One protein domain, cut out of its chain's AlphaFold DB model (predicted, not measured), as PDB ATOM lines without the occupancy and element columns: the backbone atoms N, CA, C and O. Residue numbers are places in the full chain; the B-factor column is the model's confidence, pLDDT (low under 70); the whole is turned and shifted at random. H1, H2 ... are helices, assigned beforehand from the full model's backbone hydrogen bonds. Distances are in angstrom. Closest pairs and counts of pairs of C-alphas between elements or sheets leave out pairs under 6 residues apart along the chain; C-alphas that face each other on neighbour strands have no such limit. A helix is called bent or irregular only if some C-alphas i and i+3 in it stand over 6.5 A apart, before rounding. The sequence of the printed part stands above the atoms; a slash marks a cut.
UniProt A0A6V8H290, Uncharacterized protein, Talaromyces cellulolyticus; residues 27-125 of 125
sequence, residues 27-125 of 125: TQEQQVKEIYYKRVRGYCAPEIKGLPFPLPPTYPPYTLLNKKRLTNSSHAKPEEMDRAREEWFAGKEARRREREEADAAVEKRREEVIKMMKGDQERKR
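What this domain is: This is residues 27 to 125 of the 125 residues of an uncharacterized protein of Talaromyces cellulolyticus (UniProt A0A6V8H290). A long helix, H4, sticks out as a free arm from a small body in which H2 and H3 pack on different parts of H1. The printed part has 99 residues with four named helices, H1 to H4 in order, and is all helix. It is extended, with a radius of gyration of the C-alphas of 24.9 A and spans of 82 by 35 by 19 A.

How they stand to each other: H4, residues 92 to 124, meets H3, residues 78 to 90, only through their link. H3 touches H1, residues 27 to 49, with residues 31 to 36 of H1 alone, at a steep tilt of 59 degrees; the closest C-alphas, of Tyr 36 and Ala 84, are 5.3 A apart. H2, residues 63 to 75, touches residues 40 to 48 of H1 alone, at a steep tilt of 57 degrees; the closest C-alphas, of Val 40 and His 75, are 5.8 A apart. H1 has a kink of 35 degrees near residue 43 and is only just irregular: C-alphas 43 and 46 are 6.8 A apart. Every O i to N i+4 pair is within hydrogen-bond range in H2 and H3, 17 of 19 in H1 and 28 of 29 in H4.

Where its parts are: H4 runs 48.3 A, from C-alpha 92 at (20.642, 33.880, -18.914) to C-alpha 124 at (68.266, 25.751, -18.258). H1 spans 32.2 A; H2 and H3 span 18.5 A each.

The domain as a whole: The printed part has no cut. The link H1 to H2, residues 50 to 62, is long. No printed residue is under pLDDT 70.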
ATOM      1  N   THR A  27      23.339  47.051 -13.333       86.81
ATOM      2  CA  THR A  27      24.005  46.552 -14.545       86.81
ATOM      3  C   THR A  27      23.129  45.593 -15.354       86.81
ATOM      4  O   THR A  27      23.143  45.637 -16.582       86.81
ATOM      5  N   GLN A  28      22.340  44.748 -14.690       86.06
ATOM      6  CA  GLN A  28      21.397  43.835 -15.337       86.06
ATOM      7  C   GLN A  28      20.225  44.608 -15.954       86.06
ATOM      8  O   GLN A  28      19.851  44.345 -17.095       86.06
ATOM      9  N   GLU A  29      19.694  45.615 -15.258       87.00
ATOM     10  CA  GLU A  29      18.655  46.492 -15.808       87.00
ATOM     11  C   GLU A  29      19.131  47.255 -17.045       87.00
ATOM     12  O   GLU A  29      18.364  47.445 -17.987       87.00
ATOM     13  N   GLN A  30      20.400  47.666 -17.073       88.81
ATOM     14  CA  GLN A  30      20.979  48.324 -18.240       88.81
ATOM     15  C   GLN A  30      21.011  47.390 -19.459       88.81
ATOM     16  O   GLN A  30      20.632  47.806 -20.551       88.81
ATOM     17  N   GLN A  31      21.364  46.115 -19.274       89.25
ATOM     18  CA  GLN A  31      21.336  45.118 -20.354       89.25
ATOM     19  C   GLN A  31      19.912  44.867 -20.873       89.25
ATOM     20  O   GLN A  31      19.699  44.762 -22.081       89.25
ATOM     21  N   VAL A  32      18.918  44.817 -19.980       89.44
ATOM     22  CA  VAL A  32      17.503  44.725 -20.381       89.44
ATOM     23  C   VAL A  32      17.094  45.958 -21.195       89.44
ATOM     24  O   VAL A  32      16.475  45.825 -22.252       89.44
ATOM     25  N   LYS A  33      17.493  47.162 -20.757       89.56
ATOM     26  CA  LYS A  33      17.247  48.417 -21.489       89.56
ATOM     27  C   LYS A  33      17.909  48.423 -22.867       89.56
ATOM     28  O   LYS A  33      17.320  48.932 -23.814       89.56
ATOM     29  N   GLU A  34      19.098  47.849 -23.016       90.56
ATOM     30  CA  GLU A  34      19.775  47.740 -24.312       90.56
ATOM     31  C   GLU A  34      19.006  46.856 -25.300       90.56
ATOM     32  O   GLU A  34      18.812  47.260 -26.451       90.56
ATOM     33  N   ILE A  35      18.510  45.697 -24.847       90.31
ATOM     34  CA  ILE A  35      17.651  44.807 -25.647       90.31
ATOM     35  C   ILE A  35      16.364  45.538 -26.042       90.31
ATOM     36  O   ILE A  35      15.999  45.570 -27.220       90.31
ATOM     37  N   TYR A  36      15.728  46.208 -25.081       90.06
ATOM     38  CA  TYR A  36      14.544  47.031 -25.314       90.06
ATOM     39  C   TYR A  36      14.795  48.114 -26.377       90.06
ATOM     40  O   TYR A  36      14.095  48.175 -27.390       90.06
ATOM     41  N   TYR A  37      15.849  48.922 -26.228       89.31
ATOM     42  CA  TYR A  37      16.184  49.964 -27.201       89.31
ATOM     43  C   TYR A  37      16.573  49.400 -28.567       89.31
ATOM     44  O   TYR A  37      16.397  50.084 -29.577       89.31
ATOM     45  N   LYS A  38      17.134  48.190 -28.637       90.25
ATOM     46  CA  LYS A  38      17.431  47.520 -29.909       90.25
ATOM     47  C   LYS A  38      16.140  47.156 -30.648       90.25
ATOM     48  O   LYS A  38      16.046  47.431 -31.841       90.25
ATOM     49  N   ARG A  39      15.135  46.627 -29.946       87.38
ATOM     50  CA  ARG A  39      13.821  46.287 -30.523       87.38
ATOM     51  C   ARG A  39      13.039  47.517 -30.969       87.38
ATOM     52  O   ARG A  39      12.631  47.580 -32.124       87.38
ATOM     53  N   VAL A  40      12.931  48.534 -30.109       88.31
ATOM     54  CA  VAL A  40      12.256  49.805 -30.443       88.31
ATOM     55  C   VAL A  40      12.893  50.448 -31.677       88.31
ATOM     56  O   VAL A  40      12.192  50.857 -32.599       88.31
ATOM     57  N   ARG A  41      14.231  50.465 -31.760       87.31
ATOM     58  CA  ARG A  41      14.934  50.941 -32.963       87.31
ATOM     59  C   ARG A  41      14.645  50.082 -34.197       87.31
ATOM     60  O   ARG A  41      14.551  50.641 -35.284       87.31
ATOM     61  N   GLY A  42      14.486  48.768 -34.036       86.56
ATOM     62  CA  GLY A  42      14.082  47.847 -35.101       86.56
ATOM     63  C   GLY A  42      12.692  48.154 -35.666       86.56
ATOM     64  O   GLY A  42      12.545  48.233 -36.882       86.56
ATOM     65  N   TYR A  43      11.703  48.415 -34.807       86.31
ATOM     66  CA  TYR A  43      10.352  48.808 -35.234       86.31
ATOM     67  C   TYR A  43      10.315  50.197 -35.884       86.31
ATOM     68  O   TYR A  43       9.623  50.397 -36.879       86.31
ATOM     69  N   CYS A  44      11.115  51.146 -35.388       85.19
ATOM     70  CA  CYS A  44      11.215  52.493 -35.961       85.19
ATOM     71  C   CYS A  44      11.985  52.545 -37.293       85.19
ATOM     72  O   CYS A  44      11.801  53.478 -38.076       85.19
ATOM     73  N   ALA A  45      12.881  51.591 -37.558       85.62
ATOM     74  CA  ALA A  45      13.729  51.579 -38.749       85.62
ATOM     75  C   ALA A  45      12.957  51.681 -40.084       85.62
ATOM     76  O   ALA A  45      13.338  52.531 -40.896       85.62
ATOM     77  N   PRO A  46      11.885  50.900 -40.345       82.56
ATOM     78  CA  PRO A  46      11.109  51.031 -41.581       82.56
ATOM     79  C   PRO A  46      10.430  52.402 -41.719       82.56
ATOM     80  O   PRO A  46      10.450  52.986 -42.802       82.56
ATOM     81  N   GLU A  47       9.899  52.963 -40.630       80.38
ATOM     82  CA  GLU A  47       9.218  54.267 -40.639       80.38
ATOM     83  C   GLU A  47      10.177  55.432 -40.927       80.38
ATOM     84  O   GLU A  47       9.813  56.409 -41.590       80.38
ATOM     85  N   ILE A  48      11.421  55.326 -40.448       77.56
ATOM     86  CA  ILE A  48      12.480  56.307 -40.708       77.56
ATOM     87  C   ILE A  48      13.023  56.145 -42.134       77.56
ATOM     88  O   ILE A  48      13.293  57.147 -42.792       77.56
ATOM     89  N   LYS A  49      13.159  54.908 -42.632       80.88
ATOM     90  CA  LYS A  49      13.661  54.619 -43.986       80.88
ATOM     91  C   LYS A  49      12.706  55.082 -45.091       80.88
ATOM     92  O   LYS A  49      13.161  55.383 -46.186       80.88
ATOM     93  N   GLY A  50      11.407  55.174 -44.805       78.81
ATOM     94  CA  GLY A  50      10.415  55.729 -45.733       78.81
ATOM     95  C   GLY A  50      10.559  57.234 -45.997       78.81
ATOM     96  O   GLY A  50       9.814  57.782 -46.807       78.81
ATOM     97  N   LEU A  51      11.480  57.926 -45.318       72.69
ATOM     98  CA  LEU A  51      11.789  59.324 -45.602       72.69
ATOM     99  C   LEU A  51      12.798  59.422 -46.754       72.69
ATOM    100  O   LEU A  51      13.808  58.718 -46.732       72.69
ATOM    101  N   PRO A  52      12.571  60.316 -47.733       75.38
ATOM    102  CA  PRO A  52      13.554  60.569 -48.775       75.38
ATOM    103  C   PRO A  52      14.837  61.102 -48.130       75.38
ATOM    104  O   PRO A  52      14.811  62.089 -47.389       75.38
ATOM    105  N   PHE A  53      15.954  60.420 -48.382       72.62
ATOM    106  CA  PHE A  53      17.283  60.861 -47.981       72.62
ATOM    107  C   PHE A  53      18.118  61.111 -49.246       72.62
ATOM    108  O   PHE A  53      18.287  60.173 -50.028       72.62
ATOM    109  N   PRO A  54      18.647  62.330 -49.465       77.94
ATOM    110  CA  PRO A  54      18.569  63.514 -48.602       77.94
ATOM    111  C   PRO A  54      17.165  64.138 -48.572       77.94
ATOM    112  O   PRO A  54      16.402  64.026 -49.530       77.94
ATOM    113  N   LEU A  55      16.824  64.811 -47.469       77.31
ATOM    114  CA  LEU A  55      15.572  65.569 -47.417       77.31
ATOM    115  C   LEU A  55      15.655  66.752 -48.374       77.31
ATOM    116  O   LEU A  55      16.712  67.386 -48.457       77.31
ATOM    117  N   PRO A  56      14.548  67.106 -49.039       79.94
ATOM    118  CA  PRO A  56      14.529  68.322 -49.819       79.94
ATOM    119  C   PRO A  56      14.709  69.549 -48.901       79.94
ATOM    120  O   PRO A  56      14.278  69.513 -47.744       79.94
ATOM    121  N   PRO A  57      15.285  70.657 -49.408       79.44
ATOM    122  CA  PRO A  57      15.561  71.877 -48.634       79.44
ATOM    123  C   PRO A  57      14.328  72.528 -47.988       79.44
ATOM    124  O   PRO A  57      14.455  73.392 -47.129       79.44
ATOM    125  N   THR A  58      13.130  72.130 -48.415       81.62
ATOM    126  CA  THR A  58      11.841  72.567 -47.870       81.62
ATOM    127  C   THR A  58      11.540  71.988 -46.491       81.62
ATOM    128  O   THR A  58      10.713  72.540 -45.766       81.62
ATOM    129  N   TYR A  59      12.181  70.882 -46.109       77.19
ATOM    130  CA  TYR A  59      11.990  70.304 -44.787       77.19
ATOM    131  C   TYR A  59      12.857  71.032 -43.760       77.19
ATOM    132  O   TYR A  59      14.074  71.117 -43.937       77.19
ATOM    133  N   PRO A  60      12.276  71.484 -42.634       81.69
ATOM    134  CA  PRO A  60      13.081  71.992 -41.540       81.69
ATOM    135  C   PRO A  60      14.102  70.944 -41.064       81.69
ATOM    136  O   PRO A  60      13.792  69.745 -41.038       81.69
ATOM    137  N   PRO A  61      15.291  71.361 -40.597       75.62
ATOM    138  CA  PRO A  61      16.355  70.441 -40.178       75.62
ATOM    139  C   PRO A  61      15.930  69.525 -39.017       75.62
ATOM    140  O   PRO A  61      16.437  68.416 -38.862       75.62
ATOM    141  N   TYR A  62      14.945  69.949 -38.220       81.56
ATOM    142  CA  TYR A  62      14.406  69.187 -37.096       81.56
ATOM    143  C   TYR A  62      13.379  68.112 -37.493       81.56
ATOM    144  O   TYR A  62      12.929  67.355 -36.636       81.56
ATOM    145  N   THR A  63      12.984  68.010 -38.764       82.19
ATOM    146  CA  THR A  63      11.922  67.085 -39.215       82.19
ATOM    147  C   THR A  63      12.266  65.621 -38.973       82.19
ATOM    148  O   THR A  63      11.447  64.886 -38.420       82.19
ATOM    149  N   LEU A  64      13.496  65.201 -39.291       79.38
ATOM    150  CA  LEU A  64      13.975  63.855 -38.963       79.38
ATOM    151  C   LEU A  64      14.013  63.612 -37.463       79.38
ATOM    152  O   LEU A  64      13.662  62.524 -37.017       79.38
ATOM    153  N   LEU A  65      14.477  64.596 -36.693       82.81
ATOM    154  CA  LEU A  65      14.611  64.469 -35.246       82.81
ATOM    155  C   LEU A  65      13.237  64.311 -34.589       82.81
ATOM    156  O   LEU A  65      13.048  63.408 -33.776       82.81
ATOM    157  N   ASN A  66      12.266  65.126 -34.999       83.25
ATOM    158  CA  ASN A  66      10.891  65.057 -34.520       83.25
ATOM    159  C   ASN A  66      10.224  63.745 -34.921       83.25
ATOM    160  O   ASN A  66       9.590  63.116 -34.079       83.25
ATOM    161  N   LYS A  67      10.413  63.292 -36.166       80.94
ATOM    162  CA  LYS A  67       9.867  62.012 -36.616       80.94
ATOM    163  C   LYS A  67      10.476  60.854 -35.831       80.94
ATOM    164  O   LYS A  67       9.726  60.111 -35.219       80.94
ATOM    165  N   LYS A  68      11.808  60.777 -35.711       79.44
ATOM    166  CA  LYS A  68      12.492  59.784 -34.860       79.44
ATOM    167  C   LYS A  68      11.975  59.799 -33.421       79.44
ATOM    168  O   LYS A  68      11.757  58.746 -32.837       79.44
ATOM    169  N   ARG A  69      11.793  60.983 -32.827       82.56
ATOM    170  CA  ARG A  69      11.276  61.121 -31.460       82.56
ATOM    171  C   ARG A  69       9.845  60.593 -31.346       82.56
ATOM    172  O   ARG A  69       9.568  59.854 -30.406       82.56
ATOM    173  N   LEU A  70       8.976  60.939 -32.295       80.25
ATOM    174  CA  LEU A  70       7.582  60.509 -32.317       80.25
ATOM    175  C   LEU A  70       7.474  58.990 -32.493       80.25
ATOM    176  O   LEU A  70       6.856  58.334 -31.660       80.25
ATOM    177  N   THR A  71       8.162  58.420 -33.488       79.94
ATOM    178  CA  THR A  71       8.152  56.970 -33.736       79.94
ATOM    179  C   THR A  71       8.699  56.200 -32.534       79.94
ATOM    180  O   THR A  71       8.080  55.243 -32.075       79.94
ATOM    181  N   ASN A  72       9.808  56.662 -31.943       80.75
ATOM    182  CA  ASN A  72      10.360  56.049 -30.733       80.75
ATOM    183  C   ASN A  72       9.369  56.105 -29.568       80.75
ATOM    184  O   ASN A  72       9.223  55.116 -28.860       80.75
ATOM    185  N   SER A  73       8.674  57.230 -29.371       76.88
ATOM    186  CA  SER A  73       7.676  57.352 -28.302       76.88
ATOM    187  C   SER A  73       6.454  56.450 -28.503       76.88
ATOM    188  O   SER A  73       5.906  55.961 -27.523       76.88
ATOM    189  N   SER A  74       6.056  56.172 -29.749       80.44
ATOM    190  CA  SER A  74       4.917  55.295 -30.058       80.44
ATOM    191  C   SER A  74       5.210  53.812 -29.805       80.44
ATOM    192  O   SER A  74       4.328  53.073 -29.364       80.44
ATOM    193  N   HIS A  75       6.449  53.381 -30.057       79.06
ATOM    194  CA  HIS A  75       6.899  51.998 -29.840       79.06
ATOM    195  C   HIS A  75       7.458  51.757 -28.430       79.06
ATOM    196  O   HIS A  75       7.670  50.613 -28.034       79.06
ATOM    197  N   ALA A  76       7.664  52.819 -27.645       82.12
ATOM    198  CA  ALA A  76       8.150  52.754 -26.272       82.12
ATOM    199  C   ALA A  76       7.047  52.347 -25.276       82.12
ATOM    200  O   ALA A  76       6.604  53.148 -24.451       82.12
ATOM    201  N   LYS A  77       6.574  51.099 -25.367       84.06
ATOM    202  CA  LYS A  77       5.534  50.550 -24.486       84.06
ATOM    203  C   LYS A  77       6.140  49.768 -23.312       84.06
ATOM    204  O   LYS A  77       7.113  49.043 -23.526       84.06
ATOM    205  N   PRO A  78       5.537  49.822 -22.105       80.75
ATOM    206  CA  PRO A  78       5.939  48.973 -20.979       80.75
ATOM    207  C   PRO A  78       5.939  47.475 -21.316       80.75
ATOM    208  O   PRO A  78       6.852  46.761 -20.920       80.75
ATOM    209  N   GLU A  79       4.994  47.021 -22.145       81.62
ATOM    210  CA  GLU A  79       4.939  45.629 -22.619       81.62
ATOM    211  C   GLU A  79       6.211  45.191 -23.363       81.62
ATOM    212  O   GLU A  79       6.646  44.049 -23.248       81.62
ATOM    213  N   GLU A  80       6.843  46.091 -24.124       81.94
ATOM    214  CA  GLU A  80       8.089  45.772 -24.827       81.94
ATOM    215  C   GLU A  80       9.271  45.661 -23.862       81.94
ATOM    216  O   GLU A  80      10.193  44.881 -24.105       81.94
ATOM    217  N   MET A  81       9.246  46.416 -22.760       81.88
ATOM    218  CA  MET A  81      10.240  46.298 -21.694       81.88
ATOM    219  C   MET A  81      10.101  44.958 -20.967       81.88
ATOM    220  O   MET A  81      11.111  44.310 -20.692       81.88
ATOM    221  N   ASP A  82       8.870  44.506 -20.737       83.62
ATOM    222  CA  ASP A  82       8.587  43.195 -20.160       83.62
ATOM    223  C   ASP A  82       9.027  42.053 -21.088       83.62
ATOM    224  O   ASP A  82       9.788  41.177 -20.671       83.62
ATOM    225  N   ARG A  83       8.699  42.119 -22.384       84.44
ATOM    226  CA  ARG A  83       9.204  41.150 -23.373       84.44
ATOM    227  C   ARG A  83      10.734  41.173 -23.497       84.44
ATOM    228  O   ARG A  83      11.347  40.153 -23.813       84.44
ATOM    229  N   ALA A  84      11.373  42.335 -23.341       86.44
ATOM    230  CA  ALA A  84      12.836  42.442 -23.362       86.44
ATOM    231  C   ALA A  84      13.452  41.811 -22.107       86.44
ATOM    232  O   ALA A  84      14.527  41.212 -22.170       86.44
ATOM    233  N   ARG A  85      12.756  41.911 -20.972       83.75
ATOM    234  CA  ARG A  85      13.133  41.251 -19.726       83.75
ATOM    235  C   ARG A  85      13.046  39.732 -19.855       83.75
ATOM    236  O   ARG A  85      13.978  39.050 -19.438       83.75
ATOM    237  N   GLU A  86      11.986  39.216 -20.469       82.25
ATOM    238  CA  GLU A  86      11.827  37.787 -20.766       82.25
ATOM    239  C   GLU A  86      12.952  37.263 -21.666       82.25
ATOM    240  O   GLU A  86      13.596  36.278 -21.312       82.25
ATOM    241  N   GLU A  87      13.278  37.954 -22.766       84.50
ATOM    242  CA  GLU A  87      14.407  37.574 -23.638       84.50
ATOM    243  C   GLU A  87      15.739  37.610 -22.883       84.50
ATOM    244  O   GLU A  87      16.564  36.697 -23.000       84.50
ATOM    245  N   TRP A  88      15.955  38.645 -22.065       85.75
ATOM    246  CA  TRP A  88      17.159  38.734 -21.252       85.75
ATOM    247  C   TRP A  88      17.265  37.536 -20.310       85.75
ATOM    248  O   TRP A  88      18.340  36.938 -20.220       85.75
ATOM    249  N   PHE A  89      16.178  37.149 -19.643       81.00
ATOM    250  CA  PHE A  89      16.174  35.985 -18.768       81.00
ATOM    251  C   PHE A  89      16.296  34.655 -19.524       81.00
ATOM    252  O   PHE A  89      17.027  33.786 -19.056       81.00
ATOM    253  N   ALA A  90      15.676  34.499 -20.697       82.50
ATOM    254  CA  ALA A  90      15.831  33.310 -21.539       82.50
ATOM    255  C   ALA A  90      17.298  33.111 -21.963       82.50
ATOM    256  O   ALA A  90      17.840  32.008 -21.903       82.50
ATOM    257  N   GLY A  91      17.995  34.206 -22.284       79.31
ATOM    258  CA  GLY A  91      19.426  34.194 -22.587       79.31
ATOM    259  C   GLY A  91      20.347  34.037 -21.370       79.31
ATOM    260  O   GLY A  91      21.565  34.000 -21.542       79.31
ATOM    261  N   LYS A  92      19.823  33.971 -20.136       77.69
ATOM    262  CA  LYS A  92      20.642  33.880 -18.914       77.69
ATOM    263  C   LYS A  92      21.500  32.617 -18.900       77.69
ATOM    264  O   LYS A  92      22.687  32.709 -18.596       77.69
ATOM    265  N   GLU A  93      20.924  31.473 -19.263       71.44
ATOM    266  CA  GLU A  93      21.660  30.205 -19.316       71.44
ATOM    267  C   GLU A  93      22.730  30.210 -20.411       71.44
ATOM    268  O   GLU A  93      23.842  29.739 -20.183       71.44
ATOM    269  N   ALA A  94      22.449  30.823 -21.564       79.06
ATOM    270  CA  ALA A  94      23.441  30.991 -22.623       79.06
ATOM    271  C   ALA A  94      24.623  31.862 -22.160       79.06
ATOM    272  O   ALA A  94      25.774  31.464 -22.302       79.06
ATOM    273  N   ARG A  95      24.348  33.000 -21.501       82.12
ATOM    274  CA  ARG A  95      25.389  33.881 -20.932       82.12
ATOM    275  C   ARG A  95      26.143  33.259 -19.755       82.12
ATOM    276  O   ARG A  95      27.226  33.731 -19.414       82.12
ATOM    277  N   ARG A  96      25.556  32.275 -19.067       83.25
ATOM    278  CA  ARG A  96      26.249  31.485 -18.042       83.25
ATOM    279  C   ARG A  96      27.233  30.528 -18.706       83.25
ATOM    280  O   ARG A  96      28.406  30.558 -18.359       83.25
ATOM    281  N   ARG A  97      26.770  29.769 -19.702       84.69
ATOM    282  CA  ARG A  97      27.602  28.830 -20.463       84.69
ATOM    283  C   ARG A  97      28.780  29.524 -21.150       84.69
ATOM    284  O   ARG A  97      29.899  29.054 -21.030       84.69
ATOM    285  N   GLU A  98      28.553  30.670 -21.789       86.94
ATOM    286  CA  GLU A  98      29.620  31.452 -22.434       86.94
ATOM    287  C   GLU A  98      30.703  31.895 -21.437       86.94
ATOM    288  O   GLU A  98      31.892  31.857 -21.746       86.94
ATOM    289  N   ARG A  99      30.306  32.271 -20.212       86.00
ATOM    290  CA  ARG A  99      31.251  32.595 -19.133       86.00
ATOM    291  C   ARG A  99      32.061  31.376 -18.705       86.00
ATOM    292  O   ARG A  99      33.276  31.472 -18.617       86.00
ATOM    293  N   GLU A 100      31.400  30.240 -18.497       90.00
ATOM    294  CA  GLU A 100      32.061  28.985 -18.119       90.00
ATOM    295  C   GLU A 100      33.045  28.507 -19.198       90.00
ATOM    296  O   GLU A 100      34.148  28.071 -18.881       90.00
ATOM    297  N   GLU A 101      32.685  28.634 -20.475       91.81
ATOM    298  CA  GLU A 101      33.559  28.299 -21.604       91.81
ATOM    299  C   GLU A 101      34.756  29.253 -21.711       91.81
ATOM    300  O   GLU A 101      35.881  28.803 -21.943       91.81
ATOM    301  N   ALA A 102      34.539  30.555 -21.509       90.31
ATOM    302  CA  ALA A 102      35.609  31.548 -21.498       90.31
ATOM    303  C   ALA A 102      36.585  31.319 -20.335       90.31
ATOM    304  O   ALA A 102      37.799  31.320 -20.546       90.31
ATOM    305  N   ASP A 103      36.071  31.058 -19.132       90.56
ATOM    306  CA  ASP A 103      36.885  30.755 -17.954       90.56
ATOM    307  C   ASP A 103      37.677  29.455 -18.166       90.56
ATOM    308  O   ASP A 103      38.887  29.418 -17.941       90.56
ATOM    309  N   ALA A 104      37.050  28.411 -18.722       93.00
ATOM    310  CA  ALA A 104      37.734  27.168 -19.071       93.00
ATOM    311  C   ALA A 104      38.831  27.368 -20.136       93.00
ATOM    312  O   ALA A 104      39.889  26.740 -20.066       93.00
ATOM    313  N   ALA A 105      38.613  28.242 -21.123       93.19
ATOM    314  CA  ALA A 105      39.625  28.578 -22.123       93.19
ATOM    315  C   ALA A 105      40.811  29.347 -21.510       93.19
ATOM    316  O   ALA A 105      41.965  29.096 -21.866       93.19
ATOM    317  N   VAL A 106      40.542  30.255 -20.567       92.88
ATOM    318  CA  VAL A 106      41.577  30.977 -19.815       92.88
ATOM    319  C   VAL A 106      42.400  30.017 -18.960       92.88
ATOM    320  O   VAL A 106      43.626  30.126 -18.969       92.88
ATOM    321  N   GLU A 107      41.771  29.061 -18.275       92.19
ATOM    322  CA  GLU A 107      42.487  28.058 -17.477       92.19
ATOM    323  C   GLU A 107      43.364  27.151 -18.344       92.19
ATOM    324  O   GLU A 107      44.552  27.006 -18.058       92.19
ATOM    325  N   LYS A 108      42.864  26.662 -19.487       94.06
ATOM    326  CA  LYS A 108      43.698  25.918 -20.451       94.06
ATOM    327  C   LYS A 108      44.922  26.717 -20.895       94.06
ATOM    328  O   LYS A 108      46.042  26.209 -20.891       94.06
ATOM    329  N   ARG A 109      44.732  28.001 -21.220       92.38
ATOM    330  CA  ARG A 109      45.842  28.884 -21.598       92.38
ATOM    331  C   ARG A 109      46.839  29.066 -20.448       92.38
ATOM    332  O   ARG A 109      48.042  29.126 -20.689       92.38
ATOM    333  N   ARG A 110      46.365  29.167 -19.201       93.12
ATOM    334  CA  ARG A 110      47.230  29.253 -18.013       93.12
ATOM    335  C   ARG A 110      48.059  27.981 -17.838       93.12
ATOM    336  O   ARG A 110      49.265  28.084 -17.623       93.12
ATOM    337  N   GLU A 111      47.452  26.806 -17.984       93.12
ATOM    338  CA  GLU A 111      48.142  25.513 -17.894       93.12
ATOM    339  C   GLU A 111      49.236  25.357 -18.960       93.12
ATOM    340  O   GLU A 111      50.351  24.932 -18.647       93.12
ATOM    341  N   GLU A 112      48.959  25.752 -20.205       92.75
ATOM    342  CA  GLU A 112      49.938  25.734 -21.298       92.75
ATOM    343  C   GLU A 112      51.148  26.627 -21.002       92.75
ATOM    344  O   GLU A 112      52.294  26.203 -21.180       92.75
ATOM    345  N   VAL A 113      50.910  27.841 -20.489       92.62
ATOM    346  CA  VAL A 113      51.980  28.765 -20.087       92.62
ATOM    347  C   VAL A 113      52.812  28.166 -18.954       92.62
ATOM    348  O   VAL A 113      54.039  28.167 -19.032       92.62
ATOM    349  N   ILE A 114      52.172  27.595 -17.930       92.81
ATOM    350  CA  ILE A 114      52.874  26.950 -16.810       92.81
ATOM    351  C   ILE A 114      53.727  25.778 -17.311       92.81
ATOM    352  O   ILE A 114      54.883  25.634 -16.903       92.81
ATOM    353  N   LYS A 115      53.198  24.961 -18.229       93.06
ATOM    354  CA  LYS A 115      53.928  23.841 -18.836       93.06
ATOM    355  C   LYS A 115      55.151  24.320 -19.619       93.06
ATOM    356  O   LYS A 115      56.226  23.740 -19.469       93.06
ATOM    357  N   MET A 116      55.008  25.382 -20.412       88.50
ATOM    358  CA  MET A 116      56.113  25.985 -21.160       88.50
ATOM    359  C   MET A 116      57.197  26.525 -20.220       88.50
ATOM    360  O   MET A 116      58.368  26.187 -20.384       88.50
ATOM    361  N   MET A 117      56.813  27.271 -19.176       88.44
ATOM    362  CA  MET A 117      57.762  27.807 -18.192       88.44
ATOM    363  C   MET A 117      58.509  26.702 -17.434       88.44
ATOM    364  O   MET A 117      59.703  26.837 -17.168       88.44
ATOM    365  N   LYS A 118      57.829  25.598 -17.099       89.94
ATOM    366  CA  LYS A 118      58.452  24.455 -16.418       89.94
ATOM    367  C   LYS A 118      59.468  23.743 -17.318       89.94
ATOM    368  O   LYS A 118      60.560  23.431 -16.854       89.94
ATOM    369  N   GLY A 119      59.143  23.554 -18.600       90.81
ATOM    370  CA  GLY A 119      60.075  22.993 -19.584       90.81
ATOM    371  C   GLY A 119      61.287  23.893 -19.854       90.81
ATOM    372  O   GLY A 119      62.403  23.401 -19.991       90.81
ATOM    373  N   ASP A 120      61.104  25.216 -19.877       86.38
ATOM    374  CA  ASP A 120      62.208  26.177 -20.016       86.38
ATOM    375  C   ASP A 120      63.164  26.159 -18.820       86.38
ATOM    376  O   ASP A 120      64.378  26.254 -19.005       86.38
ATOM    377  N   GLN A 121      62.644  26.005 -17.598       82.06
ATOM    378  CA  GLN A 121      63.489  25.847 -16.413       82.06
ATOM    379  C   GLN A 121      64.297  24.550 -16.435       82.06
ATOM    380  O   GLN A 121      65.464  24.561 -16.053       82.06
ATOM    381  N   GLU A 122      63.694  23.452 -16.887       82.81
ATOM    382  CA  GLU A 122      64.366  22.155 -16.982       82.81
ATOM    383  C   GLU A 122      65.475  22.165 -18.040       82.81
ATOM    384  O   GLU A 122      66.550  21.640 -17.792       82.81
ATOM    385  N   ARG A 123      65.274  22.861 -19.169       80.19
ATOM    386  CA  ARG A 123      66.312  23.058 -20.201       80.19
ATOM    387  C   ARG A 123      67.474  23.955 -19.770       80.19
ATOM    388  O   ARG A 123      68.511  23.953 -20.425       80.19
ATOM    389  N   LYS A 124      67.274  24.783 -18.745       80.81
ATOM    390  CA  LYS A 124      68.266  25.751 -18.258       80.81
ATOM    391  C   LYS A 124      69.100  25.213 -17.085       80.81
ATOM    392  O   LYS A 124      70.059  25.878 -16.695       80.81
ATOM    393  N   ARG A 125      68.723  24.064 -16.514       71.19
ATOM    394  CA  ARG A 125      69.495  23.320 -15.507       71.19
ATOM    395  C   ARG A 125      70.463  22.352 -16.169       71.19
ATOM    396  O   ARG A 125      71.533  22.155 -15.559       71.19
TER     397      ARG A 125